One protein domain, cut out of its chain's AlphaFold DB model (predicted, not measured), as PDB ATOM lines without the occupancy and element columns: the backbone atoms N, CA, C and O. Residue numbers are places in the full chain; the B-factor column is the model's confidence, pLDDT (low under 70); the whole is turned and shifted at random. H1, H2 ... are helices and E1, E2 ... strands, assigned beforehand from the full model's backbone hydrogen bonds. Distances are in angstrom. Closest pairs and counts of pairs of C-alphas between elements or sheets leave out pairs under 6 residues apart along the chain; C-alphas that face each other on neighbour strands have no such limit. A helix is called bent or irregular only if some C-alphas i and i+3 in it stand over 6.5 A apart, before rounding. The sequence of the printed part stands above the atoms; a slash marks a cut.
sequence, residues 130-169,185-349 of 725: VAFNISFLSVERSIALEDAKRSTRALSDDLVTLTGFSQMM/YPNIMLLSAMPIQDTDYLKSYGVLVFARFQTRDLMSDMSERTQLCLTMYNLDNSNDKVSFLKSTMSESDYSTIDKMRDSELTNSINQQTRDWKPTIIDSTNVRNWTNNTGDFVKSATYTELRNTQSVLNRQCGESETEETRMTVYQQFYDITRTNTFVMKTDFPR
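What this domain is: This is residues 130 to 169 and 185 to 349 of the 725 residues of the protein "Predicted protein" of Naegleria gruberi (UniProt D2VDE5). A strongly twisted five-stranded sheet lies between helices: the long helix H1 crosses one face with H2 near it, and H3 covers the other face, with H4 and H5 packed on H3. A long two-stranded hairpin, E1 and E2, reaches away from the sheet beside the last residues of H1, while at the other end residues 130 to 139 of H1 stick out. The printed part has 205 residues, with six named helices and seven named strands in the order H1 E1 E2 H2 E3 H3 H4 H5 E4 H6 E5 E6 E7; the class is mixed, helices and strands. The large sheet has the order E4, E6, E7, E3, E5, all antiparallel. The whole is compact, with a radius of gyration of the C-alphas of 18.5 A, yet elongated, spanning 63 by 41 by 30 A.

How they stand to each other: Begin in the large sheet with E6, residues 325 to 332, and E7, residues 341 to 348, an antiparallel hairpin; look at N 330 and O 343, 2.8 A apart and within hydrogen-bond range. On one side of this pair E4, residues 296 to 300, is an edge strand beside E6, with N 298 and O 327 2.9 A apart. On the other, E3, residues 229 to 234, is beside E7, with N 233 and O 342 2.8 A apart, and the edge strand E5, residues 314 to 316, is beside E3, with N 230 and O 315 2.8 A apart. There are three layers, helices on both faces of this sheet. H1, residues 130 to 163, is on one face at a height of 8.7 A, across the strands, at 65 degrees to E4 on the local plane; its closest C-alphas to E7 are Ala 148 and Thr 345, 6.2 A. H2, residues 216 to 226, is on the same face at a height of 7.6 A, slantwise to the strands. H1 touches H2 with residues 150 to 155 alone, at a steep tilt of 53 degrees, opposite ways; the closest C-alphas are Ser 151 and Thr 226, 6.2 A. H3, residues 238 to 248, is on the opposite face, over E7 and E3, at a height of 9.0 A. H5, residues 262 to 272, touches H3 at a shallow tilt of 30 degrees, the same way, closest at C-alphas Ser 238 and Asp 262, 6.1 A. H4, residues 251 to 257, forms a helical hairpin with H3, closest at C-alphas Lys 246 and Tyr 254, 6.1 A; it is irregular, C-alphas 252 and 255 being 7.3 A apart. H6, residues 302 to 306, touches no helix. E1, residues 188 to 197, and E2, residues 204 to 214, are an antiparallel hairpin with N 192 and O 210 2.8 A apart; C-alphas Thr 163 of H1 and Ser 192 of E1 are 5.8 A apart. Every O i to N i+4 pair is within hydrogen-bond range in H2, H3, H5 and H6; H1 has 28 of 30, and H4 has 1 of 3, beside 3 of 4 O i to N i+3 pairs.

Where its parts are: Find C-alpha 130 at (-75.088, -27.032, 162.829); from there H1 runs 50.2 A to C-alpha 163 at (-124.722, -22.910, 168.837). E1 measures 28.5 A and E2 29.3 A, while E6 measures 22.6 A. E7 runs 23.6 A to C-alpha 348 at (-92.894, -16.837, 174.054).

The domain as a whole: The two C-alphas farthest apart are those of Val 130 and Asp 198, 65.1 A. Residues 170 to 184 are not printed, and C-alphas 169 and 185 are 29.3 A apart across the cut. The link from H5 to E4, residues 273 to 295, is long. The mean pLDDT of the printed part is 79.6; 34 residues are under 70, among them residues 163 to 169 and 300 to 312.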
ATOM      1  N   VAL A 130     -74.241 -26.612 163.958       86.25
ATOM      2  CA  VAL A 130     -75.088 -27.032 162.829       86.25
ATOM      3  C   VAL A 130     -76.217 -27.944 163.310       86.25
ATOM      4  O   VAL A 130     -77.378 -27.694 162.987       86.25
ATOM      5  N   ALA A 131     -75.900 -28.962 164.116       83.19
ATOM      6  CA  ALA A 131     -76.899 -29.873 164.670       83.19
ATOM      7  C   ALA A 131     -77.929 -29.124 165.529       83.19
ATOM      8  O   ALA A 131     -79.131 -29.325 165.366       83.19
ATOM      9  N   PHE A 132     -77.466 -28.202 166.378       84.00
ATOM     10  CA  PHE A 132     -78.315 -27.371 167.222       84.00
ATOM     11  C   PHE A 132     -79.311 -26.551 166.396       84.00
ATOM     12  O   PHE A 132     -80.512 -26.632 166.644       84.00
ATOM     13  N   ASN A 133     -78.842 -25.823 165.377       80.19
ATOM     14  CA  ASN A 133     -79.717 -24.981 164.555       80.19
ATOM     15  C   ASN A 133     -80.780 -25.789 163.797       80.19
ATOM     16  O   ASN A 133     -81.938 -25.379 163.753       80.19
ATOM     17  N   ILE A 134     -80.414 -26.941 163.225       82.81
ATOM     18  CA  ILE A 134     -81.360 -27.777 162.469       82.81
ATOM     19  C   ILE A 134     -82.410 -28.387 163.405       82.81
ATOM     20  O   ILE A 134     -83.608 -28.322 163.120       82.81
ATOM     21  N   SER A 135     -81.977 -28.968 164.527       83.00
ATOM     22  CA  SER A 135     -82.878 -29.654 165.453       83.00
ATOM     23  C   SER A 135     -83.820 -28.687 166.166       83.00
ATOM     24  O   SER A 135     -85.025 -28.936 166.199       83.00
ATOM     25  N   PHE A 136     -83.312 -27.570 166.693       82.25
ATOM     26  CA  PHE A 136     -84.148 -26.639 167.451       82.25
ATOM     27  C   PHE A 136     -85.143 -25.888 166.573       82.25
ATOM     28  O   PHE A 136     -86.295 -25.772 166.972       82.25
ATOM     29  N   LEU A 137     -84.764 -25.457 165.363       77.94
ATOM     30  CA  LEU A 137     -85.695 -24.754 164.471       77.94
ATOM     31  C   LEU A 137     -86.887 -25.643 164.078       77.94
ATOM     32  O   LEU A 137     -88.026 -25.179 164.021       77.94
ATOM     33  N   SER A 138     -86.637 -26.934 163.839       84.06
ATOM     34  CA  SER A 138     -87.697 -27.899 163.532       84.06
ATOM     35  C   SER A 138     -88.619 -28.143 164.728       84.06
ATOM     36  O   SER A 138     -89.838 -28.197 164.561       84.06
ATOM     37  N   VAL A 139     -88.050 -28.307 165.926       86.19
ATOM     38  CA  VAL A 139     -88.820 -28.544 167.156       86.19
ATOM     39  C   VAL A 139     -89.642 -27.311 167.519       86.19
ATOM     40  O   VAL A 139     -90.838 -27.429 167.767       86.19
ATOM     41  N   GLU A 140     -89.035 -26.128 167.465       84.38
ATOM     42  CA  GLU A 140     -89.694 -24.853 167.740       84.38
ATOM     43  C   GLU A 140     -90.872 -24.628 166.789       84.38
ATOM     44  O   GLU A 140     -91.971 -24.318 167.240       84.38
ATOM     45  N   ARG A 141     -90.694 -24.886 165.485       84.56
ATOM     46  CA  ARG A 141     -91.792 -24.815 164.512       84.56
ATOM     47  C   ARG A 141     -92.906 -25.822 164.808       84.56
ATOM     48  O   ARG A 141     -94.073 -25.498 164.621       84.56
ATOM     49  N   SER A 142     -92.581 -27.036 165.247       86.88
ATOM     50  CA  SER A 142     -93.600 -28.039 165.580       86.88
ATOM     51  C   SER A 142     -94.409 -27.647 166.816       86.88
ATOM     52  O   SER A 142     -95.627 -27.809 166.814       86.88
ATOM     53  N   ILE A 143     -93.746 -27.132 167.854       86.25
ATOM     54  CA  ILE A 143     -94.399 -26.661 169.082       86.25
ATOM     55  C   ILE A 143     -95.276 -25.446 168.769       86.25
ATOM     56  O   ILE A 143     -96.439 -25.430 169.155       86.25
ATOM     57  N   ALA A 144     -94.772 -24.508 167.960       86.38
ATOM     58  CA  ALA A 144     -95.521 -23.355 167.463       86.38
ATOM     59  C   ALA A 144     -96.872 -23.737 166.853       86.38
ATOM     60  O   ALA A 144     -97.909 -23.153 167.166       86.38
ATOM     61  N   LEU A 145     -96.851 -24.728 165.958       87.94
ATOM     62  CA  LEU A 145     -98.040 -25.195 165.257       87.94
ATOM     63  C   LEU A 145     -99.013 -25.917 166.193       87.94
ATOM     64  O   LEU A 145    -100.220 -25.824 165.985       87.94
ATOM     65  N   GLU A 146     -98.518 -26.631 167.206       87.50
ATOM     66  CA  GLU A 146     -99.376 -27.294 168.193       87.50
ATOM     67  C   GLU A 146     -99.997 -26.295 169.177       87.50
ATOM     68  O   GLU A 146    -101.183 -26.400 169.487       87.50
ATOM     69  N   ASP A 147     -99.253 -25.282 169.615       87.06
ATOM     70  CA  ASP A 147     -99.781 -24.238 170.495       87.06
ATOM     71  C   ASP A 147    -100.783 -23.335 169.765       87.06
ATOM     72  O   ASP A 147    -101.830 -23.009 170.324       87.06
ATOM     73  N   ALA A 148    -100.565 -23.049 168.477       88.06
ATOM     74  CA  ALA A 148    -101.556 -22.376 167.637       88.06
ATOM     75  C   ALA A 148    -102.870 -23.171 167.493       88.06
ATOM     76  O   ALA A 148    -103.936 -22.584 167.332       88.06
ATOM     77  N   LYS A 149    -102.865 -24.507 167.626       88.50
ATOM     78  CA  LYS A 149    -104.133 -25.260 167.677       88.50
ATOM     79  C   LYS A 149    -104.943 -24.942 168.926       88.50
ATOM     80  O   LYS A 149    -106.157 -25.123 168.895       88.50
ATOM     81  N   ARG A 150    -104.323 -24.498 170.027       88.69
ATOM     82  CA  ARG A 150    -105.053 -24.124 171.249       88.69
ATOM     83  C   ARG A 150    -105.914 -22.890 171.013       88.69
ATOM     84  O   ARG A 150    -107.064 -22.898 171.437       88.69
ATOM     85  N   SER A 151    -105.410 -21.892 170.284       88.81
ATOM     86  CA  SER A 151    -106.206 -20.717 169.907       88.81
ATOM     87  C   SER A 151    -107.335 -21.083 168.948       88.81
ATOM     88  O   SER A 151    -108.472 -20.664 169.151       88.81
ATOM     89  N   THR A 152    -107.077 -21.971 167.986       88.06
ATOM     90  CA  THR A 152    -108.119 -22.492 167.089       88.06
ATOM     91  C   THR A 152    -109.188 -23.307 167.831       88.06
ATOM     92  O   THR A 152    -110.375 -23.179 167.538       88.06
ATOM     93  N   ARG A 153    -108.803 -24.122 168.825       88.06
ATOM     94  CA  ARG A 153    -109.746 -24.856 169.690       88.06
ATOM     95  C   ARG A 153    -110.571 -23.908 170.557       88.06
ATOM     96  O   ARG A 153    -111.773 -24.104 170.638       88.06
ATOM     97  N   ALA A 154    -109.963 -22.872 171.133       89.00
ATOM     98  CA  ALA A 154    -110.690 -21.876 171.917       89.00
ATOM     99  C   ALA A 154    -111.722 -21.115 171.063       89.00
ATOM    100  O   ALA A 154    -112.857 -20.931 171.495       89.00
ATOM    101  N   LEU A 155    -111.373 -20.771 169.817       86.56
ATOM    102  CA  LEU A 155    -112.315 -20.185 168.860       86.56
ATOM    103  C   LEU A 155    -113.438 -21.163 168.468       86.56
ATOM    104  O   LEU A 155    -114.596 -20.768 168.337       86.56
ATOM    105  N   SER A 156    -113.111 -22.446 168.290       85.94
ATOM    106  CA  SER A 156    -114.099 -23.503 168.040       85.94
ATOM    107  C   SER A 156    -115.052 -23.675 169.224       85.94
ATOM    108  O   SER A 156    -116.260 -23.759 169.011       85.94
ATOM    109  N   ASP A 157    -114.546 -23.654 170.459       85.50
ATOM    110  CA  ASP A 157    -115.364 -23.710 171.670       85.50
ATOM    111  C   ASP A 157    -116.299 -22.497 171.757       85.50
ATOM    112  O   ASP A 157    -117.492 -22.669 172.001       85.50
ATOM    113  N   ASP A 158    -115.813 -21.291 171.458       83.75
ATOM    114  CA  ASP A 158    -116.641 -20.084 171.375       83.75
ATOM    115  C   ASP A 158    -117.758 -20.220 170.328       83.75
ATOM    116  O   ASP A 158    -118.919 -19.904 170.609       83.75
ATOM    117  N   LEU A 159    -117.452 -20.775 169.153       79.50
ATOM    118  CA  LEU A 159    -118.449 -21.055 168.121       79.50
ATOM    119  C   LEU A 159    -119.468 -22.117 168.578       79.50
ATOM    120  O   LEU A 159    -120.659 -21.977 168.308       79.50
ATOM    121  N   VAL A 160    -119.040 -23.148 169.319       79.38
ATOM    122  CA  VAL A 160    -119.935 -24.151 169.931       79.38
ATOM    123  C   VAL A 160    -120.819 -23.523 171.010       79.38
ATOM    124  O   VAL A 160    -121.998 -23.859 171.090       79.38
ATOM    125  N   THR A 161    -120.306 -22.608 171.835       77.44
ATOM    126  CA  THR A 161    -121.136 -21.928 172.847       77.44
ATOM    127  C   THR A 161    -122.233 -21.077 172.210       77.44
ATOM    128  O   THR A 161    -123.340 -21.022 172.744       77.44
ATOM    129  N   LEU A 162    -121.968 -20.493 171.035       74.62
ATOM    130  CA  LEU A 162    -122.964 -19.763 170.249       74.62
ATOM    131  C   LEU A 162    -124.084 -20.685 169.735       74.62
ATOM    132  O   LEU A 162    -125.246 -20.289 169.727       74.62
ATOM    133  N   THR A 163    -123.747 -21.916 169.329       64.31
ATOM    134  CA  THR A 163    -124.722 -22.910 168.837       64.31
ATOM    135  C   THR A 163    -125.483 -23.590 169.984       64.31
ATOM    136  O   THR A 163    -126.649 -23.956 169.850       64.31
ATOM    137  N   GLY A 164    -124.838 -23.746 171.143       59.22
ATOM    138  CA  GLY A 164    -125.332 -24.441 172.332       59.22
ATOM    139  C   GLY A 164    -126.360 -23.666 173.157       59.22
ATOM    140  O   GLY A 164    -126.416 -23.851 174.373       59.22
ATOM    141  N   PHE A 165    -127.189 -22.827 172.525       49.91
ATOM    142  CA  PHE A 165    -128.146 -21.885 173.130       49.91
ATOM    143  C   PHE A 165    -129.172 -22.504 174.118       49.91
ATOM    144  O   PHE A 165    -129.996 -21.789 174.682       49.91
ATOM    145  N   SER A 166    -129.109 -23.806 174.426       44.97
ATOM    146  CA  SER A 166    -129.811 -24.375 175.583       44.97
ATOM    147  C   SER A 166    -129.228 -23.937 176.941       44.97
ATOM    148  O   SER A 166    -129.931 -24.044 177.944       44.97
ATOM    149  N   GLN A 167    -127.996 -23.404 177.013       43.00
ATOM    150  CA  GLN A 167    -127.386 -22.978 178.291       43.00
ATOM    151  C   GLN A 167    -127.445 -21.468 178.597       43.00
ATOM    152  O   GLN A 167    -127.438 -21.106 179.775       43.00
ATOM    153  N   MET A 168    -127.571 -20.574 177.605       43.59
ATOM    154  CA  MET A 168    -127.610 -19.115 177.856       43.59
ATOM    155  C   MET A 168    -128.902 -18.633 178.537       43.59
ATOM    156  O   MET A 168    -128.899 -17.598 179.196       43.59
ATOM    157  N   MET A 169    -129.987 -19.412 178.490       43.88
ATOM    158  CA  MET A 169    -131.241 -19.108 179.204       43.88
ATOM    159  C   MET A 169    -131.159 -19.304 180.736       43.88
ATOM    160  O   MET A 169    -132.180 -19.221 181.415       43.88
ATOM    161  N   TYR A 185    -112.702  -0.620 165.734       54.56
ATOM    162  CA  TYR A 185    -112.139  -1.875 165.220       54.56
ATOM    163  C   TYR A 185    -113.181  -2.731 164.487       54.56
ATOM    164  O   TYR A 185    -114.324  -2.839 164.932       54.56
ATOM    165  N   PRO A 186    -112.812  -3.362 163.359       57.41
ATOM    166  CA  PRO A 186    -113.683  -4.305 162.668       57.41
ATOM    167  C   PRO A 186    -113.800  -5.608 163.473       57.41
ATOM    168  O   PRO A 186    -112.961  -6.502 163.378       57.41
ATOM    169  N   ASN A 187    -114.866  -5.742 164.255       69.31
ATOM    170  CA  ASN A 187    -115.135  -6.978 164.983       69.31
ATOM    171  C   ASN A 187    -115.579  -8.088 164.018       69.31
ATOM    172  O   ASN A 187    -116.437  -7.884 163.157       69.31
ATOM    173  N   ILE A 188    -115.013  -9.284 164.173       78.31
ATOM    174  CA  ILE A 188    -115.435 -10.463 163.407       78.31
ATOM    175  C   ILE A 188    -116.784 -10.929 163.935       78.31
ATOM    176  O   ILE A 188    -116.985 -11.032 165.144       78.31
ATOM    177  N   MET A 189    -117.713 -11.228 163.033       82.00
ATOM    178  CA  MET A 189    -119.008 -11.788 163.395       82.00
ATOM    179  C   MET A 189    -118.943 -13.314 163.332       82.00
ATOM    180  O   MET A 189    -118.765 -13.893 162.264       82.00
ATOM    181  N   LEU A 190    -119.119 -13.967 164.477       80.69
ATOM    182  CA  LEU A 190    -119.341 -15.404 164.539       80.69
ATOM    183  C   LEU A 190    -120.816 -15.680 164.264       80.69
ATOM    184  O   LEU A 190    -121.689 -15.086 164.900       80.69
ATOM    185  N   LEU A 191    -121.083 -16.581 163.321       78.44
ATOM    186  CA  LEU A 191    -122.424 -16.963 162.896       78.44
ATOM    187  C   LEU A 191    -122.630 -18.459 163.097       78.44
ATOM    188  O   LEU A 191    -121.806 -19.280 162.699       78.44
ATOM    189  N   SER A 192    -123.770 -18.812 163.674       78.19
ATOM    190  CA  SER A 192    -124.252 -20.181 163.758       78.19
ATOM    191  C   SER A 192    -125.691 -20.248 163.284       78.19
ATOM    192  O   SER A 192    -126.525 -19.445 163.685       78.19
ATOM    193  N   ALA A 193    -125.990 -21.219 162.433       76.94
ATOM    194  CA  ALA A 193    -127.316 -21.436 161.887       76.94
ATOM    195  C   ALA A 193    -127.817 -22.822 162.301       76.94
ATOM    196  O   ALA A 193    -127.127 -23.819 162.092       76.94
ATOM    197  N   MET A 194    -129.022 -22.892 162.864       76.50
ATOM    198  CA  MET A 194    -129.668 -24.144 163.259       76.50
ATOM    199  C   MET A 194    -131.021 -24.282 162.558       76.50
ATOM    200  O   MET A 194    -131.799 -23.326 162.548       76.50
ATOM    201  N   PRO A 195    -131.346 -25.443 161.966       80.19
ATOM    202  CA  PRO A 195    -132.652 -25.644 161.357       80.19
ATOM    203  C   PRO A 195    -133.738 -25.718 162.440       80.19
ATOM    204  O   PRO A 195    -133.561 -26.360 163.474       80.19
ATOM    205  N   ILE A 196    -134.882 -25.083 162.191       82.69
ATOM    206  CA  ILE A 196    -136.065 -25.186 163.052       82.69
ATOM    207  C   ILE A 196    -136.808 -26.454 162.640       82.69
ATOM    208  O   ILE A 196    -137.426 -26.485 161.574       82.69
ATOM    209  N   GLN A 197    -136.719 -27.502 163.455       82.38
ATOM    210  CA  GLN A 197    -137.295 -28.815 163.163       82.38
ATOM    211  C   GLN A 197    -138.250 -29.268 164.270       82.38
ATOM    212  O   GLN A 197    -138.095 -28.875 165.426       82.38
ATOM    213  N   ASP A 198    -139.222 -30.106 163.905       81.50
ATOM    214  CA  ASP A 198    -140.058 -30.823 164.876       81.50
ATOM    215  C   ASP A 198    -139.207 -31.809 165.700       81.50
ATOM    216  O   ASP A 198    -138.102 -32.177 165.293       81.50
ATOM    217  N   THR A 199    -139.735 -32.294 166.830       80.69
ATOM    218  CA  THR A 199    -139.061 -33.279 167.707       80.69
ATOM    219  C   THR A 199    -138.621 -34.550 166.985       80.69
ATOM    220  O   THR A 199    -137.688 -35.216 167.427       80.69
ATOM    221  N   ASP A 200    -139.274 -34.867 165.869       82.62
ATOM    222  CA  ASP A 200    -139.025 -36.068 165.079       82.62
ATOM    223  C   ASP A 200    -137.966 -35.832 163.980       82.62
ATOM    224  O   ASP A 200    -137.611 -36.756 163.257       82.62
ATOM    225  N   TYR A 201    -137.454 -34.599 163.836       79.75
ATOM    226  CA  TYR A 201    -136.417 -34.178 162.875       79.75
ATOM    227  C   TYR A 201    -136.748 -34.401 161.382       79.75
ATOM    228  O   TYR A 201    -135.878 -34.276 160.520       79.75
ATOM    229  N   LEU A 202    -138.010 -34.692 161.044       81.19
ATOM    230  CA  LEU A 202    -138.440 -35.046 159.681       81.19
ATOM    231  C   LEU A 202    -138.697 -33.841 158.764       81.19
ATOM    232  O   LEU A 202    -138.636 -33.972 157.541       81.19
ATOM    233  N   LYS A 203    -139.005 -32.669 159.327       84.62
ATOM    234  CA  LYS A 203    -139.359 -31.462 158.570       84.62
ATOM    235  C   LYS A 203    -138.661 -30.240 159.155       84.62
ATOM    236  O   LYS A 203    -138.612 -30.082 160.369       84.62
ATOM    237  N   SER A 204    -138.123 -29.394 158.277       82.38
ATOM    238  CA  SER A 204    -137.524 -28.105 158.631       82.38
ATOM    239  C   SER A 204    -138.438 -26.967 158.182       82.38
ATOM    240  O   SER A 204    -138.886 -26.952 157.034       82.38
ATOM    241  N   TYR A 205    -138.723 -26.029 159.082       87.50
ATOM    242  CA  TYR A 205    -139.597 -24.872 158.846       87.50
ATOM    243  C   TYR A 205    -138.821 -23.576 158.603       87.50
ATOM    244  O   TYR A 205    -139.421 -22.525 158.392       87.50
ATOM    245  N   GLY A 206    -137.492 -23.637 158.633       86.38
ATOM    246  CA  GLY A 206    -136.627 -22.477 158.491       86.38
ATOM    247  C   GLY A 206    -135.310 -22.677 159.221       86.38
ATOM    248  O   GLY A 206    -134.974 -23.782 159.644       86.38
ATOM    249  N   VAL A 207    -134.561 -21.590 159.367       82.94
ATOM    250  CA  VAL A 207    -133.256 -21.576 160.025       82.94
ATOM    251  C   VAL A 207    -133.245 -20.445 161.042       82.94
ATOM    252  O   VAL A 207    -133.559 -19.305 160.705       82.94
ATOM    253  N   LEU A 208    -132.890 -20.763 162.282       81.31
ATOM    254  CA  LEU A 208    -132.588 -19.791 163.320       81.31
ATOM    255  C   LEU A 208    -131.094 -19.469 163.255       81.31
ATOM    256  O   LEU A 208    -130.268 -20.380 163.283       81.31
ATOM    257  N   VAL A 209    -130.753 -18.186 163.153       81.56
ATOM    258  CA  VAL A 209    -129.362 -17.727 163.076       81.56
ATOM    259  C   VAL A 209    -128.992 -17.014 164.370       81.56
ATOM    260  O   VAL A 209    -129.623 -16.028 164.745       81.56
ATOM    261  N   PHE A 210    -127.952 -17.509 165.027       80.88
ATOM    262  CA  PHE A 210    -127.274 -16.865 166.141       80.88
ATOM    263  C   PHE A 210    -126.037 -16.146 165.617       80.88
ATOM    264  O   PHE A 210    -125.250 -16.713 164.859       80.88
ATOM    265  N   ALA A 211    -125.863 -14.896 166.028       80.88
ATOM    266  CA  ALA A 211    -124.735 -14.068 165.636       80.88
ATOM    267  C   ALA A 211    -124.137 -13.397 166.873       80.88
ATOM    268  O   ALA A 211    -124.877 -12.936 167.743       80.88
ATOM    269  N   ARG A 212    -122.809 -13.316 166.943       83.00
ATOM    270  CA  ARG A 212    -122.096 -12.590 168.000       83.00
ATOM    271  C   ARG A 212    -120.864 -11.909 167.421       83.00
ATOM    272  O   ARG A 212    -120.092 -12.544 166.708       83.00
ATOM    273  N   PHE A 213    -120.658 -10.641 167.756       82.25
ATOM    274  CA  PHE A 213    -119.393  -9.965 167.476       82.25
ATOM    275  C   PHE A 213    -118.317 -10.453 168.445       82.25
ATOM    276  O   PHE A 213    -118.550 -10.512 169.652       82.25
ATOM    277  N   GLN A 214    -117.142 -10.787 167.923       79.94
ATOM    278  CA  GLN A 214    -115.966 -11.052 168.734       79.94
ATOM    279  C   GLN A 214    -115.385  -9.707 169.177       79.94
ATOM    280  O   GLN A 214    -114.642  -9.070 168.436       79.94
ATOM    281  N   THR A 215    -115.801  -9.253 170.359       81.62
ATOM    282  CA  THR A 215    -115.322  -8.012 170.977       81.62
ATOM    283  C   THR A 215    -113.925  -8.194 171.561       81.62
ATOM    284  O   THR A 215    -113.435  -9.319 171.730       81.62
ATOM    285  N   ARG A 216    -113.292  -7.079 171.932       79.19
ATOM    286  CA  ARG A 216    -111.993  -7.099 172.605       79.19
ATOM    287  C   ARG A 216    -112.012  -7.925 173.894       79.19
ATOM    288  O   ARG A 216    -111.081  -8.694 174.113       79.19
ATOM    289  N   ASP A 217    -113.069  -7.819 174.695       82.12
ATOM    290  CA  ASP A 217    -113.214  -8.565 175.955       82.12
ATOM    291  C   ASP A 217    -113.258 -10.081 175.726       82.12
ATOM    292  O   ASP A 217    -112.582 -10.836 176.420       82.12
ATOM    293  N   LEU A 218    -113.988 -10.537 174.701       83.81
ATOM    294  CA  LEU A 218    -114.043 -11.957 174.335       83.81
ATOM    295  C   LEU A 218    -112.698 -12.459 173.798       83.81
ATOM    296  O   LEU A 218    -112.304 -13.596 174.052       83.81
ATOM    297  N   MET A 219    -111.964 -11.614 173.071       85.19
ATOM    298  CA  MET A 219    -110.598 -11.930 172.655       85.19
ATOM    299  C   MET A 219    -109.626 -11.946 173.845       85.19
ATOM    300  O   MET A 219    -108.709 -12.767 173.850       85.19
ATOM    301  N   SER A 220    -109.838 -11.097 174.857       86.00
ATOM    302  CA  SER A 220    -109.066 -11.100 176.105       86.00
ATOM    303  C   SER A 220    -109.297 -12.393 176.877       86.00
ATOM    304  O   SER A 220    -108.334 -13.090 177.180       86.00
ATOM    305  N   ASP A 221    -110.553 -12.794 177.073       88.25
ATOM    306  CA  ASP A 221    -110.907 -14.080 177.685       88.25
ATOM    307  C   ASP A 221    -110.311 -15.270 176.907       88.25
ATOM    308  O   ASP A 221    -109.747 -16.194 177.496       88.25
ATOM    309  N   MET A 222    -110.343 -15.233 175.569       88.69
ATOM    310  CA  MET A 222    -109.690 -16.254 174.742       88.69
ATOM    311  C   MET A 222    -108.167 -16.272 174.952       88.69
ATOM    312  O   MET A 222    -107.560 -17.344 175.026       88.69
ATOM    313  N   SER A 223    -107.540 -15.100 175.074       89.75
ATOM    314  CA  SER A 223    -106.102 -14.966 175.327       89.75
ATOM    315  C   SER A 223    -105.711 -15.466 176.723       89.75
ATOM    316  O   SER A 223    -104.709 -16.164 176.858       89.75
ATOM    317  N   GLU A 224    -106.549 -15.233 177.736       89.94
ATOM    318  CA  GLU A 224    -106.380 -15.739 179.102       89.94
ATOM    319  C   GLU A 224    -106.573 -17.259 179.171       89.94
ATOM    320  O   GLU A 224    -105.736 -17.966 179.730       89.94
ATOM    321  N   ARG A 225    -107.616 -17.813 178.536       90.19
ATOM    322  CA  ARG A 225    -107.835 -19.273 178.486       90.19
ATOM    323  C   ARG A 225    -106.706 -20.013 177.775       90.19
ATOM    324  O   ARG A 225    -106.366 -21.133 178.152       90.19
ATOM    325  N   THR A 226    -106.145 -19.407 176.731       90.00
ATOM    326  CA  THR A 226    -105.069 -20.020 175.938       90.00
ATOM    327  C   THR A 226    -103.677 -19.733 176.487       90.00
ATOM    328  O   THR A 226    -102.762 -20.486 176.159       90.00
ATOM    329  N   GLN A 227    -103.526 -18.702 177.328       89.12
ATOM    330  CA  GLN A 227    -102.239 -18.153 177.775       89.12
ATOM    331  C   GLN A 227    -101.362 -17.694 176.594       89.12
ATOM    332  O   GLN A 227    -100.137 -17.774 176.629       89.12
ATOM    333  N   LEU A 228    -101.992 -17.239 175.506       88.38
ATOM    334  CA  LEU A 228    -101.328 -16.816 174.271       88.38
ATOM    335  C   LEU A 228    -101.721 -15.389 173.916       88.38
ATOM    336  O   LEU A 228    -102.767 -14.895 174.333       88.38
ATOM    337  N   CYS A 229    -100.894 -14.727 173.109       88.19
ATOM    338  CA  CYS A 229    -101.272 -13.449 172.527       88.19
ATOM    339  C   CYS A 229    -101.988 -13.669 171.201       88.19
ATOM    340  O   CYS A 229    -101.497 -14.408 170.350       88.19
ATOM    341  N   LEU A 230    -103.125 -13.015 171.013       88.06
ATOM    342  CA  LEU A 230    -104.018 -13.224 169.886       88.06
ATOM    343  C   LEU A 230    -104.285 -11.893 169.200       88.06
ATOM    344  O   LEU A 230    -104.459 -10.855 169.840       88.06
ATOM    345  N   THR A 231    -104.292 -11.918 167.876       87.12
ATOM    346  CA  THR A 231    -104.688 -10.786 167.041       87.12
ATOM    347  C   THR A 231    -105.504 -11.321 165.886       87.12
ATOM    348  O   THR A 231    -105.140 -12.316 165.259       87.12
ATOM    349  N   MET A 232    -106.618 -10.668 165.609       86.06
ATOM    350  CA  MET A 232    -107.519 -11.051 164.539       86.06
ATOM    351  C   MET A 232    -107.520  -9.962 163.470       86.06
ATOM    352  O   MET A 232    -107.624  -8.782 163.798       86.06
ATOM    353  N   TYR A 233    -107.378 -10.364 162.209       86.00
ATOM    354  CA  TYR A 233    -107.403  -9.474 161.054       86.00
ATOM    355  C   TYR A 233    -108.613  -9.798 160.182       86.00
ATOM    356  O   TYR A 233    -108.742 -10.920 159.678       86.00
ATOM    357  N   ASN A 234    -109.472  -8.804 159.980       85.94
ATOM    358  CA  ASN A 234    -110.545  -8.842 159.003       85.94
ATOM    359  C   ASN A 234    -110.018  -8.364 157.640       85.94
ATOM    360  O   ASN A 234    -109.834  -7.170 157.406       85.94
ATOM    361  N   LEU A 235    -109.793  -9.298 156.720       85.25
ATOM    362  CA  LEU A 235    -109.269  -9.019 155.385       85.25
ATOM    363  C   LEU A 235    -110.275  -8.322 154.458       85.25
ATOM    364  O   LEU A 235    -109.887  -7.976 153.348       85.25
ATOM    365  N   ASP A 236    -111.513  -8.058 154.878       83.38
ATOM    366  CA  ASP A 236    -112.428  -7.179 154.138       83.38
ATOM    367  C   ASP A 236    -112.175  -5.693 154.442       83.38
ATOM    368  O   ASP A 236    -112.482  -4.829 153.618       83.38
ATOM    369  N   ASN A 237    -111.565  -5.374 155.591       83.69
ATOM    370  CA  ASN A 237    -111.262  -4.001 155.986       83.69
ATOM    371  C   ASN A 237    -109.854  -3.572 155.538       83.69
ATOM    372  O   ASN A 237    -108.858  -4.233 155.832       83.69
ATOM    373  N   SER A 238    -109.740  -2.408 154.895       83.06
ATOM    374  CA  SER A 238    -108.464  -1.873 154.399       83.06
ATOM    375  C   SER A 238    -107.436  -1.625 155.512       83.06
ATOM    376  O   SER A 238    -106.251  -1.905 155.324       83.06
ATOM    377  N   ASN A 239    -107.869  -1.172 156.694       81.75
ATOM    378  CA  ASN A 239    -106.972  -0.930 157.836       81.75
ATOM    379  C   ASN A 239    -106.353  -2.230 158.382       81.75
ATOM    380  O   ASN A 239    -105.178  -2.265 158.765       81.75
ATOM    381  N   ASP A 240    -107.122  -3.315 158.373       81.31
ATOM    382  CA  ASP A 240    -106.671  -4.632 158.821       81.31
ATOM    383  C   ASP A 240    -105.785  -5.302 157.771       81.31
ATOM    384  O   ASP A 240    -104.788  -5.922 158.139       81.31
ATOM    385  N   LYS A 241    -106.058  -5.099 156.473       86.12
ATOM    386  CA  LYS A 241    -105.154  -5.506 155.380       86.12
ATOM    387  C   LYS A 241    -103.759  -4.894 155.547       86.12
ATOM    388  O   LYS A 241    -102.759  -5.607 155.452       86.12
ATOM    389  N   VAL A 242    -103.682  -3.590 155.837       85.75
ATOM    390  CA  VAL A 242    -102.413  -2.890 156.116       85.75
ATOM    391  C   VAL A 242    -101.737  -3.470 157.358       85.75
ATOM    392  O   VAL A 242    -100.543  -3.775 157.328       85.75
ATOM    393  N   SER A 243    -102.491  -3.665 158.441       82.75
ATOM    394  CA  SER A 243    -101.962  -4.197 159.703       82.75
ATOM    395  C   SER A 243    -101.434  -5.630 159.560       82.75
ATOM    396  O   SER A 243    -100.363  -5.948 160.081       82.75
ATOM    397  N   PHE A 244    -102.128  -6.473 158.795       86.12
ATOM    398  CA  PHE A 244    -101.701  -7.827 158.461       86.12
ATOM    399  C   PHE A 244    -100.422  -7.827 157.609       86.12
ATOM    400  O   PHE A 244     -99.456  -8.514 157.948       86.12
ATOM    401  N   LEU A 245    -100.349  -7.017 156.547       87.00
ATOM    402  CA  LEU A 245     -99.141  -6.929 155.718       87.00
ATOM    403  C   LEU A 245     -97.931  -6.413 156.513       87.00
ATOM    404  O   LEU A 245     -96.849  -6.990 156.426       87.00
ATOM    405  N   LYS A 246     -98.115  -5.406 157.373       83.94
ATOM    406  CA  LYS A 246     -97.055  -4.932 158.282       83.94
ATOM    407  C   LYS A 246     -96.588  -6.009 159.263       83.94
ATOM    408  O   LYS A 246     -95.408  -6.058 159.597       83.94
ATOM    409  N   SER A 247     -97.491  -6.882 159.712       81.12
ATOM    410  CA  SER A 247     -97.141  -7.981 160.622       81.12
ATOM    411  C   SER A 247     -96.332  -9.097 159.937       81.12
ATOM    412  O   SER A 247     -95.475  -9.734 160.559       81.12
ATOM    413  N   THR A 248     -96.548  -9.310 158.637       83.44
ATOM    414  CA  THR A 248     -95.874 -10.364 157.866       83.44
ATOM    415  C   THR A 248     -94.546  -9.896 157.261       83.44
ATOM    416  O   THR A 248     -93.575 -10.658 157.278       83.44
ATOM    417  N   MET A 249     -94.451  -8.641 156.818       81.25
ATOM    418  CA  MET A 249     -93.271  -8.065 156.152       81.25
ATOM    419  C   MET A 249     -92.275  -7.416 157.134       81.25
ATOM    420  O   MET A 249     -92.460  -7.472 158.353       81.25
ATOM    421  N   SER A 250     -91.167  -6.881 156.616       78.12
ATOM    422  CA  SER A 250     -90.133  -6.189 157.403       78.12
ATOM    423  C   SER A 250     -90.465  -4.702 157.578       78.12
ATOM    424  O   SER A 250     -91.163  -4.120 156.748       78.12
ATOM    425  N   GLU A 251     -89.918  -4.054 158.615       74.12
ATOM    426  CA  GLU A 251     -90.149  -2.620 158.890       74.12
ATOM    427  C   GLU A 251     -89.785  -1.698 157.712       74.12
ATOM    428  O   GLU A 251     -90.413  -0.655 157.522       74.12
ATOM    429  N   SER A 252     -88.817  -2.095 156.876       77.69
ATOM    430  CA  SER A 252     -88.419  -1.356 155.668       77.69
ATOM    431  C   SER A 252     -89.577  -1.095 154.703       77.69
ATOM    432  O   SER A 252     -89.562  -0.102 153.974       77.69
ATOM    433  N   ASP A 253     -90.592  -1.957 154.719       80.56
ATOM    434  CA  ASP A 253     -91.664  -1.959 153.729       80.56
ATOM    435  C   ASP A 253     -92.893  -1.164 154.201       80.56
ATOM    436  O   ASP A 253     -93.804  -0.904 153.413       80.56
ATOM    437  N   TYR A 254     -92.918  -0.709 155.461       82.81
ATOM    438  CA  TYR A 254     -94.097  -0.084 156.080       82.81
ATOM    439  C   TYR A 254     -94.555   1.168 155.335       82.81
ATOM    440  O   TYR A 254     -95.742   1.324 155.054       82.81
ATOM    441  N   SER A 255     -93.606   2.021 154.943       81.75
ATOM    442  CA  SER A 255     -93.898   3.260 154.211       81.75
ATOM    443  C   SER A 255     -94.484   3.027 152.813       81.75
ATOM    444  O   SER A 255     -95.177   3.897 152.281       81.75
ATOM    445  N   THR A 256     -94.201   1.863 152.221       84.56
ATOM    446  CA  THR A 256     -94.751   1.438 150.932       84.56
ATOM    447  C   THR A 256     -96.161   0.897 151.128       84.56
ATOM    448  O   THR A 256     -97.061   1.297 150.396       84.56
ATOM    449  N   ILE A 257     -96.365   0.053 152.147       84.31
ATOM    450  CA  ILE A 257     -97.668  -0.545 152.483       84.31
ATOM    451  C   ILE A 257     -98.700   0.542 152.815       84.31
ATOM    452  O   ILE A 257     -99.818   0.486 152.311       84.31
ATOM    453  N   ASP A 258     -98.316   1.574 153.573       83.62
ATOM    454  CA  ASP A 258     -99.210   2.684 153.953       83.62
ATOM    455  C   ASP A 258     -99.737   3.506 152.767       83.62
ATOM    456  O   ASP A 258    -100.708   4.250 152.908       83.62
ATOM    457  N   LYS A 259     -99.106   3.393 151.594       86.88
ATOM    458  CA  LYS A 259     -99.485   4.118 150.371       86.88
ATOM    459  C   LYS A 259    -100.226   3.248 149.356       86.88
ATOM    460  O   LYS A 259    -100.655   3.774 148.328       86.88
ATOM    461  N   MET A 260    -100.351   1.942 149.601       88.50
ATOM    462  CA  MET A 260    -100.997   1.018 148.669       88.50
ATOM    463  C   MET A 260    -102.506   1.251 148.611       88.50
ATOM    464  O   MET A 260    -103.165   1.491 149.623       88.50
ATOM    465  N   ARG A 261    -103.079   1.127 147.412       90.25
ATOM    466  CA  ARG A 261    -104.540   1.103 147.239       90.25
ATOM    467  C   ARG A 261    -105.112  -0.242 147.688       90.25
ATOM    468  O   ARG A 261    -104.424  -1.255 147.645       90.25
ATOM    469  N   ASP A 262    -106.403  -0.295 148.012       87.69
ATOM    470  CA  ASP A 262    -107.057  -1.530 148.479       87.69
ATOM    471  C   ASP A 262    -106.914  -2.728 147.513       87.69
ATOM    472  O   ASP A 262    -106.670  -3.861 147.936       87.69
ATOM    473  N   SER A 263    -106.954  -2.479 146.200       88.94
ATOM    474  CA  SER A 263    -106.702  -3.511 145.183       88.94
ATOM    475  C   SER A 263    -105.259  -4.028 145.200       88.94
ATOM    476  O   SER A 263    -105.015  -5.201 144.937       88.94
ATOM    477  N   GLU A 264    -104.293  -3.155 145.495       90.25
ATOM    478  CA  GLU A 264    -102.873  -3.511 145.606       90.25
ATOM    479  C   GLU A 264    -102.626  -4.298 146.896       90.25
ATOM    480  O   GLU A 264    -102.007  -5.357 146.837       90.25
ATOM    481  N   LEU A 265    -103.218  -3.860 148.017       88.50
ATOM    482  CA  LEU A 265    -103.206  -4.586 149.290       88.50
ATOM    483  C   LEU A 265    -103.750  -6.012 149.117       88.50
ATOM    484  O   LEU A 265    -103.109  -6.976 149.523       88.50
ATOM    485  N   THR A 266    -104.898  -6.159 148.452       89.06
ATOM    486  CA  THR A 266    -105.534  -7.465 148.209       89.06
ATOM    487  C   THR A 266    -104.652  -8.377 147.349       89.06
ATOM    488  O   THR A 266    -104.511  -9.564 147.644       89.06
ATOM    489  N   ASN A 267    -103.997  -7.835 146.318       90.62
ATOM    490  CA  ASN A 267    -103.065  -8.598 145.485       90.62
ATOM    491  C   ASN A 267    -101.828  -9.055 146.271       90.62
ATOM    492  O   ASN A 267    -101.434 -10.216 146.157       90.62
ATOM    493  N   SER A 268    -101.243  -8.178 147.091       89.12
ATOM    494  CA  SER A 268    -100.104  -8.518 147.950       89.12
ATOM    495  C   SER A 268    -100.464  -9.578 148.992       89.12
ATOM    496  O   SER A 268     -99.684 -10.501 149.211       89.12
ATOM    497  N   ILE A 269    -101.660  -9.504 149.580       89.75
ATOM    498  CA  ILE A 269    -102.167 -10.521 150.512       89.75
ATOM    499  C   ILE A 269    -102.326 -11.863 149.800       89.75
ATOM    500  O   ILE A 269    -101.775 -12.856 150.262       89.75
ATOM    501  N   ASN A 270    -102.993 -11.891 148.643       88.94
ATOM    502  CA  ASN A 270    -103.173 -13.119 147.863       88.94
ATOM    503  C   ASN A 270    -101.837 -13.745 147.435       88.94
ATOM    504  O   ASN A 270    -101.718 -14.967 147.367       88.94
ATOM    505  N   GLN A 271    -100.824 -12.920 147.154       89.00
ATOM    506  CA  GLN A 271     -99.474 -13.394 146.869       89.00
ATOM    507  C   GLN A 271     -98.812 -13.996 148.116       89.00
ATOM    508  O   GLN A 271     -98.211 -15.065 148.021       89.00
ATOM    509  N   GLN A 272     -98.946 -13.344 149.273       86.69
ATOM    510  CA  GLN A 272     -98.374 -13.796 150.543       86.69
ATOM    511  C   GLN A 272     -99.025 -15.091 151.054       86.69
ATOM    512  O   GLN A 272     -98.337 -15.950 151.603       86.69
ATOM    513  N   THR A 273    -100.337 -15.251 150.858       87.94
ATOM    514  CA  THR A 273    -101.111 -16.407 151.338       87.94
ATOM    515  C   THR A 273    -101.300 -17.495 150.279       87.94
ATOM    516  O   THR A 273    -102.108 -18.399 150.469       87.94
ATOM    517  N   ARG A 274    -100.589 -17.436 149.143       86.38
ATOM    518  CA  ARG A 274    -100.791 -18.357 148.008       86.38
ATOM    519  C   ARG A 274    -100.614 -19.832 148.378       86.38
ATOM    520  O   ARG A 274    -101.350 -20.677 147.875       86.38
ATOM    521  N   ASP A 275     -99.637 -20.121 149.232       87.94
ATOM    522  CA  ASP A 275     -99.278 -21.486 149.637       87.94
ATOM    523  C   ASP A 275     -99.973 -21.925 150.939       87.94
ATOM    524  O   ASP A 275     -99.716 -23.019 151.448       87.94
ATOM    525  N   TRP A 276    -100.830 -21.069 151.505       89.38
ATOM    526  CA  TRP A 276    -101.515 -21.329 152.767       89.38
ATOM    527  C   TRP A 276    -102.684 -22.285 152.532       89.38
ATOM    528  O   TRP A 276    -103.266 -22.330 151.444       89.38
ATOM    529  N   LYS A 277    -103.023 -23.084 153.544       87.75
ATOM    530  CA  LYS A 277    -104.142 -24.026 153.516       87.75
ATOM    531  C   LYS A 277    -105.187 -23.544 154.516       87.75
ATOM    532  O   LYS A 277    -105.148 -23.969 155.668       87.75
ATOM    533  N   PRO A 278    -106.151 -22.714 154.084       86.06
ATOM    534  CA  PRO A 278    -107.103 -22.131 155.008       86.06
ATOM    535  C   PRO A 278    -107.868 -23.210 155.771       86.06
ATOM    536  O   PRO A 278    -108.246 -24.253 155.220       86.06
ATOM    537  N   THR A 279    -108.101 -22.933 157.047       86.81
ATOM    538  CA  THR A 279    -108.922 -23.759 157.916       86.81
ATOM    539  C   THR A 279    -110.358 -23.735 157.409       86.81
ATOM    540  O   THR A 279    -110.965 -22.672 157.252       86.81
ATOM    541  N   ILE A 280    -110.912 -24.920 157.162       82.12
ATOM    542  CA  ILE A 280    -112.318 -25.079 156.785       82.12
ATOM    543  C   ILE A 280    -113.099 -25.411 158.052       82.12
ATOM    544  O   ILE A 280    -112.875 -26.455 158.676       82.12
ATOM    545  N   ILE A 281    -114.027 -24.522 158.400       77.31
ATOM    546  CA  ILE A 281    -114.999 -24.715 159.474       77.31
ATOM    547  C   ILE A 281    -116.126 -25.591 158.915       77.31
ATOM    548  O   ILE A 281    -116.845 -25.183 158.002       77.31
ATOM    549  N   ASP A 282    -116.257 -26.819 159.421       68.00
ATOM    550  CA  ASP A 282    -117.359 -27.710 159.051       68.00
ATOM    551  C   ASP A 282    -118.668 -27.195 159.671       68.00
ATOM    552  O   ASP A 282    -118.783 -27.046 160.891       68.00
ATOM    553  N   SER A 283    -119.658 -26.917 158.822       59.62
ATOM    554  CA  SER A 283    -120.969 -26.410 159.230       59.62
ATOM    555  C   SER A 283    -121.825 -27.456 159.949       59.62
ATOM    556  O   SER A 283    -122.782 -27.090 160.630       59.62
ATOM    557  N   THR A 284    -121.496 -28.746 159.818       59.97
ATOM    558  CA  THR A 284    -122.273 -29.857 160.394       59.97
ATOM    559  C   THR A 284    -121.711 -30.355 161.723       59.97
ATOM    560  O   THR A 284    -122.474 -30.762 162.600       59.97
ATOM    561  N   ASN A 285    -120.391 -30.279 161.911       65.06
ATOM    562  CA  ASN A 285    -119.727 -30.613 163.165       65.06
ATOM    563  C   ASN A 285    -118.703 -29.536 163.531       65.06
ATOM    564  O   ASN A 285    -117.549 -29.565 163.109       65.06
ATOM    565  N   VAL A 286    -119.132 -28.620 164.400       65.06
ATOM    566  CA  VAL A 286    -118.372 -27.437 164.830       65.06
ATOM    567  C   VAL A 286    -117.023 -27.788 165.484       65.06
ATOM    568  O   VAL A 286    -116.157 -26.925 165.571       65.06
ATOM    569  N   ARG A 287    -116.792 -29.044 165.901       67.56
ATOM    570  CA  ARG A 287    -115.504 -29.497 166.466       67.56
ATOM    571  C   ARG A 287    -114.542 -30.111 165.443       67.56
ATOM    572  O   ARG A 287    -113.386 -30.348 165.784       67.56
ATOM    573  N   ASN A 288    -114.987 -30.403 164.220       75.25
ATOM    574  CA  ASN A 288    -114.191 -31.123 163.223       75.25
ATOM    575  C   ASN A 288    -113.683 -30.183 162.119       75.25
ATOM    576  O   ASN A 288    -114.141 -30.228 160.980       75.25
ATOM    577  N   TRP A 289    -112.757 -29.289 162.467       83.12
ATOM    578  CA  TRP A 289    -112.158 -28.361 161.500       83.12
ATOM    579  C   TRP A 289    -111.012 -29.034 160.747       83.12
ATOM    580  O   TRP A 289    -110.202 -29.748 161.343       83.12
ATOM    581  N   THR A 290    -110.912 -28.782 159.443       81.81
ATOM    582  CA  THR A 290    -109.818 -29.315 158.611       81.81
ATOM    583  C   THR A 290    -108.781 -28.232 158.325       81.81
ATOM    584  O   THR A 290    -109.124 -27.054 158.276       81.81
ATOM    585  N   ASN A 291    -107.512 -28.626 158.158       83.06
ATOM    586  CA  ASN A 291    -106.365 -27.716 157.999       83.06
ATOM    587  C   ASN A 291    -106.199 -26.695 159.143       83.06
ATOM    588  O   ASN A 291    -105.720 -25.590 158.930       83.06
ATOM    589  N   ASN A 292    -106.547 -27.079 160.372       79.88
ATOM    590  CA  ASN A 292    -106.436 -26.244 161.577       79.88
ATOM    591  C   ASN A 292    -105.008 -26.150 162.154       79.88
ATOM    592  O   ASN A 292    -104.822 -25.947 163.354       79.88
ATOM    593  N   THR A 293    -104.004 -26.380 161.312       74.94
ATOM    594  CA  THR A 293    -102.584 -26.239 161.633       74.94
ATOM    595  C   THR A 293    -102.099 -24.953 160.986       74.94
ATOM    596  O   THR A 293    -102.270 -24.821 159.775       74.94
ATOM    597  N   GLY A 294    -101.494 -24.052 161.767       79.81
ATOM    598  CA  GLY A 294    -101.055 -22.737 161.288       79.81
ATOM    599  C   GLY A 294    -100.326 -22.779 159.942       79.81
ATOM    600  O   GLY A 294     -99.548 -23.693 159.666       79.81
ATOM    601  N   ASP A 295    -100.567 -21.772 159.110       79.88
ATOM    602  CA  ASP A 295    -100.125 -21.721 157.716       79.88
ATOM    603  C   ASP A 295     -98.719 -21.134 157.562       79.88
ATOM    604  O   ASP A 295     -97.903 -21.610 156.768       79.88
ATOM    605  N   PHE A 296     -98.405 -20.110 158.358       82.94
ATOM    606  CA  PHE A 296     -97.135 -19.394 158.292       82.94
ATOM    607  C   PHE A 296     -96.571 -19.144 159.686       82.94
ATOM    608  O   PHE A 296     -97.299 -18.755 160.595       82.94
ATOM    609  N   VAL A 297     -95.264 -19.364 159.848       83.62
ATOM    610  CA  VAL A 297     -94.558 -19.221 161.127       83.62
ATOM    611  C   VAL A 297     -93.385 -18.266 160.947       83.62
ATOM    612  O   VAL A 297     -92.542 -18.488 160.076       83.62
ATOM    613  N   LYS A 298     -93.311 -17.224 161.778       82.56
ATOM    614  CA  LYS A 298     -92.248 -16.209 161.750       82.56
ATOM    615  C   LYS A 298     -91.785 -15.871 163.166       82.56
ATOM    616  O   LYS A 298     -92.612 -15.707 164.060       82.56
ATOM    617  N   SER A 299     -90.476 -15.707 163.354       77.06
ATOM    618  CA  SER A 299     -89.917 -15.078 164.559       77.06
ATOM    619  C   SER A 299     -90.082 -13.565 164.453       77.06
ATOM    620  O   SER A 299     -89.671 -12.992 163.447       77.06
ATOM    621  N   ALA A 300     -90.645 -12.930 165.477       68.62
ATOM    622  CA  ALA A 300     -90.795 -11.481 165.569       68.62
ATOM    623  C   ALA A 300     -90.115 -10.953 166.839       68.62
ATOM    624  O   ALA A 300     -90.162 -11.578 167.905       68.62
ATOM    625  N   THR A 301     -89.481  -9.790 166.735       62.75
ATOM    626  CA  THR A 301     -88.882  -9.114 167.895       62.75
ATOM    627  C   THR A 301     -89.927  -8.218 168.563       62.75
ATOM    628  O   THR A 301     -90.739  -7.600 167.879       62.75
ATOM    629  N   TYR A 302     -89.913  -8.103 169.896       60.03
ATOM    630  CA  TYR A 302     -90.853  -7.249 170.645       60.03
ATOM    631  C   TYR A 302     -90.893  -5.790 170.139       60.03
ATOM    632  O   TYR A 302     -91.952  -5.164 170.097       60.03
ATOM    633  N   THR A 303     -89.763  -5.263 169.659       55.62
ATOM    634  CA  THR A 303     -89.666  -3.926 169.051       55.62
ATOM    635  C   THR A 303     -90.441  -3.796 167.735       55.62
ATOM    636  O   THR A 303     -91.086  -2.771 167.524       55.62
ATOM    637  N   GLU A 304     -90.437  -4.839 166.896       57.81
ATOM    638  CA  GLU A 304     -91.207  -4.900 165.638       57.81
ATOM    639  C   GLU A 304     -92.713  -4.964 165.922       57.81
ATOM    640  O   GLU A 304     -93.532  -4.483 165.140       57.81
ATOM    641  N   LEU A 305     -93.091  -5.537 167.069       56.56
ATOM    642  CA  LEU A 305     -94.472  -5.543 167.525       56.56
ATOM    643  C   LEU A 305     -94.869  -4.118 167.937       56.56
ATOM    644  O   LEU A 305     -95.779  -3.576 167.320       56.56
ATOM    645  N   ARG A 306     -94.137  -3.455 168.848       54.06
ATOM    646  CA  ARG A 306     -94.490  -2.148 169.462       54.06
ATOM    647  C   ARG A 306     -94.827  -1.008 168.486       54.06
ATOM    648  O   ARG A 306     -95.688  -0.187 168.794       54.06
ATOM    649  N   ASN A 307     -94.158  -0.937 167.335       49.97
ATOM    650  CA  ASN A 307     -94.268   0.190 166.394       49.97
ATOM    651  C   ASN A 307     -95.418   0.068 165.382       49.97
ATOM    652  O   ASN A 307     -95.594   0.942 164.530       49.97
ATOM    653  N   THR A 308     -96.214  -0.998 165.453       53.47
ATOM    654  CA  THR A 308     -97.338  -1.204 164.541       53.47
ATOM    655  C   THR A 308     -98.669  -0.925 165.228       53.47
ATOM    656  O   THR A 308     -98.913  -1.342 166.356       53.47
ATOM    657  N   GLN A 309     -99.607  -0.321 164.497       50.69
ATOM    658  CA  GLN A 309    -101.023  -0.259 164.888       50.69
ATOM    659  C   GLN A 309    -101.632  -1.662 165.127       50.69
ATOM    660  O   GLN A 309    -102.681  -1.779 165.751       50.69
ATOM    661  N   SER A 310    -100.926  -2.729 164.713       51.53
ATOM    662  CA  SER A 310    -101.240  -4.132 165.008       51.53
ATOM    663  C   SER A 310    -101.145  -4.510 166.497       51.53
ATOM    664  O   SER A 310    -101.709  -5.525 166.890       51.53
ATOM    665  N   VAL A 311    -100.503  -3.690 167.340       54.31
ATOM    666  CA  VAL A 311    -100.480  -3.870 168.810       54.31
ATOM    667  C   VAL A 311    -101.809  -3.491 169.445       54.31
ATOM    668  O   VAL A 311    -102.178  -4.043 170.475       54.31
ATOM    669  N   LEU A 312    -102.551  -2.568 168.832       55.78
ATOM    670  CA  LEU A 312    -103.742  -1.991 169.448       55.78
ATOM    671  C   LEU A 312    -104.885  -3.015 169.576       55.78
ATOM    672  O   LEU A 312    -105.667  -2.936 170.520       55.78
ATOM    673  N   ASN A 313    -104.932  -4.005 168.673       70.00
ATOM    674  CA  ASN A 313    -105.907  -5.101 168.682       70.00
ATOM    675  C   ASN A 313    -105.294  -6.459 169.085       70.00
ATOM    676  O   ASN A 313    -105.822  -7.516 168.747       70.00
ATOM    677  N   ARG A 314    -104.155  -6.449 169.781       80.56
ATOM    678  CA  ARG A 314    -103.509  -7.656 170.308       80.56
ATOM    679  C   ARG A 314    -103.904  -7.843 171.771       80.56
ATOM    680  O   ARG A 314    -103.628  -6.961 172.577       80.56
ATOM    681  N   GLN A 315    -104.535  -8.967 172.118       85.31
ATOM    682  CA  GLN A 315    -104.792  -9.334 173.522       85.31
ATOM    683  C   GLN A 315    -103.832 -10.436 173.958       85.31
ATOM    684  O   GLN A 315    -103.564 -11.343 173.177       85.31
ATOM    685  N   CYS A 316    -103.326 -10.369 175.185       85.69
ATOM    686  CA  CYS A 316    -102.394 -11.339 175.752       85.69
ATOM    687  C   CYS A 316    -102.886 -11.789 177.126       85.69
ATOM    688  O   CYS A 316    -103.199 -10.941 177.957       85.69
ATOM    689  N   GLY A 317    -102.887 -13.101 177.374       80.38
ATOM    690  CA  GLY A 317    -103.249 -13.658 178.683       80.38
ATOM    691  C   GLY A 317    -102.159 -13.547 179.757       80.38
ATOM    692  O   GLY A 317    -102.464 -13.644 180.940       80.38
ATOM    693  N   GLU A 318    -100.898 -13.337 179.364       75.25
ATOM    694  CA  GLU A 318     -99.747 -13.254 180.271       75.25
ATOM    695  C   GLU A 318     -99.043 -11.891 180.157       75.25
ATOM    696  O   GLU A 318     -99.054 -11.257 179.096       75.25
ATOM    697  N   SER A 319     -98.435 -11.434 181.258       66.06
ATOM    698  CA  SER A 319     -97.708 -10.161 181.318       66.06
ATOM    699  C   SER A 319     -96.524 -10.155 180.350       66.06
ATOM    700  O   SER A 319     -95.733 -11.094 180.306       66.06
ATOM    701  N   GLU A 320     -96.370  -9.063 179.604       66.12
ATOM    702  CA  GLU A 320     -95.317  -8.934 178.600       66.12
ATOM    703  C   GLU A 320     -93.923  -8.838 179.238       66.12
ATOM    704  O   GLU A 320     -93.651  -7.935 180.031       66.12
ATOM    705  N   THR A 321     -93.019  -9.733 178.841       60.66
ATOM    706  CA  THR A 321     -91.569  -9.537 178.954       60.66
ATOM    707  C   THR A 321     -91.014  -9.128 177.585       60.66
ATOM    708  O   THR A 321     -91.534  -9.546 176.546       60.66
ATOM    709  N   GLU A 322     -89.992  -8.261 177.556       60.91
ATOM    710  CA  GLU A 322     -89.342  -7.769 176.324       60.91
ATOM    711  C   GLU A 322     -88.508  -8.873 175.642       60.91
ATOM    712  O   GLU A 322     -87.283  -8.801 175.549       60.91
ATOM    713  N   GLU A 323     -89.166  -9.927 175.168       66.88
ATOM    714  CA  GLU A 323     -88.521 -11.106 174.597       66.88
ATOM    715  C   GLU A 323     -88.898 -11.319 173.128       66.88
ATOM    716  O   GLU A 323     -89.934 -10.871 172.631       66.88
ATOM    717  N   THR A 324     -88.032 -12.020 172.394       76.50
ATOM    718  CA  THR A 324     -88.348 -12.481 171.038       76.50
ATOM    719  C   THR A 324     -89.497 -13.477 171.096       76.50
ATOM    720  O   THR A 324     -89.432 -14.439 171.859       76.50
ATOM    721  N   ARG A 325     -90.520 -13.284 170.261       81.00
ATOM    722  CA  ARG A 325     -91.700 -14.150 170.198       81.00
ATOM    723  C   ARG A 325     -91.763 -14.853 168.857       81.00
ATOM    724  O   ARG A 325     -91.245 -14.371 167.851       81.00
ATOM    725  N   MET A 326     -92.410 -16.003 168.835       85.31
ATOM    726  CA  MET A 326     -92.754 -16.666 167.587       85.31
ATOM    727  C   MET A 326     -94.225 -16.420 167.294       85.31
ATOM    728  O   MET A 326     -95.058 -16.380 168.196       85.31
ATOM    729  N   THR A 327     -94.517 -16.209 166.018       87.62
ATOM    730  CA  THR A 327     -95.827 -15.798 165.521       87.62
ATOM    731  C   THR A 327     -96.305 -16.824 164.509       87.62
ATOM    732  O   THR A 327     -95.549 -17.231 163.621       87.62
ATOM    733  N   VAL A 328     -97.542 -17.279 164.670       91.06
ATOM    734  CA  VAL A 328     -98.198 -18.227 163.769       91.06
ATOM    735  C   VAL A 328     -99.435 -17.561 163.198       91.06
ATOM    736  O   VAL A 328    -100.266 -17.046 163.945       91.06
ATOM    737  N   TYR A 329     -99.560 -17.591 161.878       90.50
ATOM    738  CA  TYR A 329    -100.714 -17.084 161.154       90.50
ATOM    739  C   TYR A 329    -101.548 -18.257 160.667       90.50
ATOM    740  O   TYR A 329    -101.015 -19.200 160.084       90.50
ATOM    741  N   GLN A 330    -102.851 -18.181 160.894       90.31
ATOM    742  CA  GLN A 330    -103.829 -19.139 160.406       90.31
ATOM    743  C   GLN A 330    -104.904 -18.387 159.633       90.31
ATOM    744  O   GLN A 330    -105.507 -17.451 160.160       90.31
ATOM    745  N   GLN A 331    -105.157 -18.808 158.402       89.75
ATOM    746  CA  GLN A 331    -106.247 -18.281 157.590       89.75
ATOM    747  C   GLN A 331    -107.486 -19.162 157.719       89.75
ATOM    748  O   GLN A 331    -107.378 -20.380 157.831       89.75
ATOM    749  N   PHE A 332    -108.666 -18.551 157.679       86.62
ATOM    750  CA  PHE A 332    -109.949 -19.236 157.793       86.62
ATOM    751  C   PHE A 332    -110.832 -18.917 156.592       86.62
ATOM    752  O   PHE A 332    -110.830 -17.791 156.088       86.62
ATOM    753  N   TYR A 333    -111.610 -19.910 156.166       84.00
ATOM    754  CA  TYR A 333    -112.697 -19.685 155.224       84.00
ATOM    755  C   TYR A 333    -113.952 -19.197 155.937       84.00
ATOM    756  O   TYR A 333    -114.385 -19.786 156.927       84.00
ATOM    757  N   ASP A 334    -114.575 -18.178 155.357       76.56
ATOM    758  CA  ASP A 334    -115.952 -17.809 155.668       76.56
ATOM    759  C   ASP A 334    -116.960 -18.808 155.053       76.56
ATOM    760  O   ASP A 334    -116.610 -19.646 154.214       76.56
ATOM    761  N   ILE A 335    -118.242 -18.701 155.425       73.31
ATOM    762  CA  ILE A 335    -119.367 -19.472 154.871       73.31
ATOM    763  C   ILE A 335    -119.438 -19.397 153.338       73.31
ATOM    764  O   ILE A 335    -119.905 -20.331 152.685       73.31
ATOM    765  N   THR A 336    -118.943 -18.305 152.753       78.25
ATOM    766  CA  THR A 336    -118.868 -18.086 151.303       78.25
ATOM    767  C   THR A 336    -117.642 -18.732 150.640       78.25
ATOM    768  O   THR A 336    -117.479 -18.626 149.425       78.25
ATOM    769  N   ARG A 337    -116.783 -19.421 151.409       75.94
ATOM    770  CA  ARG A 337    -115.459 -19.933 151.000       75.94
ATOM    771  C   ARG A 337    -114.503 -18.850 150.498       75.94
ATOM    772  O   ARG A 337    -113.638 -19.109 149.661       75.94
ATOM    773  N   THR A 338    -114.647 -17.641 151.023       79.62
ATOM    774  CA  THR A 338    -113.713 -16.541 150.797       79.62
ATOM    775  C   THR A 338    -112.748 -16.417 151.977       79.62
ATOM    776  O   THR A 338    -113.054 -16.814 153.103       79.62
ATOM    777  N   ASN A 339    -111.542 -15.925 151.697       79.38
ATOM    778  CA  ASN A 339    -110.455 -15.774 152.663       79.38
ATOM    779  C   ASN A 339    -110.559 -14.416 153.373       79.38
ATOM    780  O   ASN A 339    -109.787 -13.506 153.075       79.38
ATOM    781  N   THR A 340    -111.523 -14.262 154.274       77.19
ATOM    782  CA  THR A 340    -111.817 -12.966 154.914       77.19
ATOM    783  C   THR A 340    -111.210 -12.827 156.306       77.19
ATOM    784  O   THR A 340    -111.121 -11.720 156.825       77.19
ATOM    785  N   PHE A 341    -110.736 -13.919 156.911       85.50
ATOM    786  CA  PHE A 341    -110.254 -13.913 158.289       85.50
ATOM    787  C   PHE A 341    -108.866 -14.547 158.429       85.50
ATOM    788  O   PHE A 341    -108.615 -15.660 157.958       85.50
ATOM    789  N   VAL A 342    -107.966 -13.839 159.118       88.69
ATOM    790  CA  VAL A 342    -106.672 -14.368 159.563       88.69
ATOM    791  C   VAL A 342    -106.506 -14.142 161.058       88.69
ATOM    792  O   VAL A 342    -106.632 -13.024 161.554       88.69
ATOM    793  N   MET A 343    -106.151 -15.205 161.773       87.88
ATOM    794  CA  MET A 343    -105.764 -15.149 163.175       87.88
ATOM    795  C   MET A 343    -104.248 -15.252 163.293       87.88
ATOM    796  O   MET A 343    -103.630 -16.173 162.758       87.88
ATOM    797  N   LYS A 344    -103.654 -14.325 164.033       89.00
ATOM    798  CA  LYS A 344    -102.255 -14.345 164.446       89.00
ATOM    799  C   LYS A 344    -102.178 -14.737 165.916       89.00
ATOM    800  O   LYS A 344    -102.895 -14.190 166.750       89.00
ATOM    801  N   THR A 345    -101.305 -15.689 166.216       89.38
ATOM    802  CA  THR A 345    -101.028 -16.173 167.571       89.38
ATOM    803  C   THR A 345     -99.548 -15.972 167.884       89.38
ATOM    804  O   THR A 345     -98.708 -16.503 167.158       89.38
ATOM    805  N   ASP A 346     -99.226 -15.252 168.963       87.12
ATOM    806  CA  ASP A 346     -97.849 -15.047 169.422       87.12
ATOM    807  C   ASP A 346     -97.593 -15.758 170.751       87.12
ATOM    808  O   ASP A 346     -98.262 -15.502 171.757       87.12
ATOM    809  N   PHE A 347     -96.534 -16.556 170.796       84.69
ATOM    810  CA  PHE A 347     -96.110 -17.302 171.982       84.69
ATOM    811  C   PHE A 347     -94.644 -16.983 172.331       84.69
ATOM    812  O   PHE A 347     -93.873 -16.570 171.450       84.69
ATOM    813  N   PRO A 348     -94.264 -17.088 173.617       83.19
ATOM    814  CA  PRO A 348     -92.894 -16.837 174.054       83.19
ATOM    815  C   PRO A 348     -91.931 -17.909 173.518       83.19
ATOM    816  O   PRO A 348     -92.319 -19.048 173.254       83.19
ATOM    817  N   ARG A 349     -90.656 -17.547 173.330       84.00
ATOM    818  CA  ARG A 349     -89.608 -18.450 172.812       84.00
ATOM    819  C   ARG A 349     -88.843 -19.171 173.927       84.00
ATOM    820  O   ARG A 349     -87.626 -19.330 173.843       84.00
TER     821      ARG A 349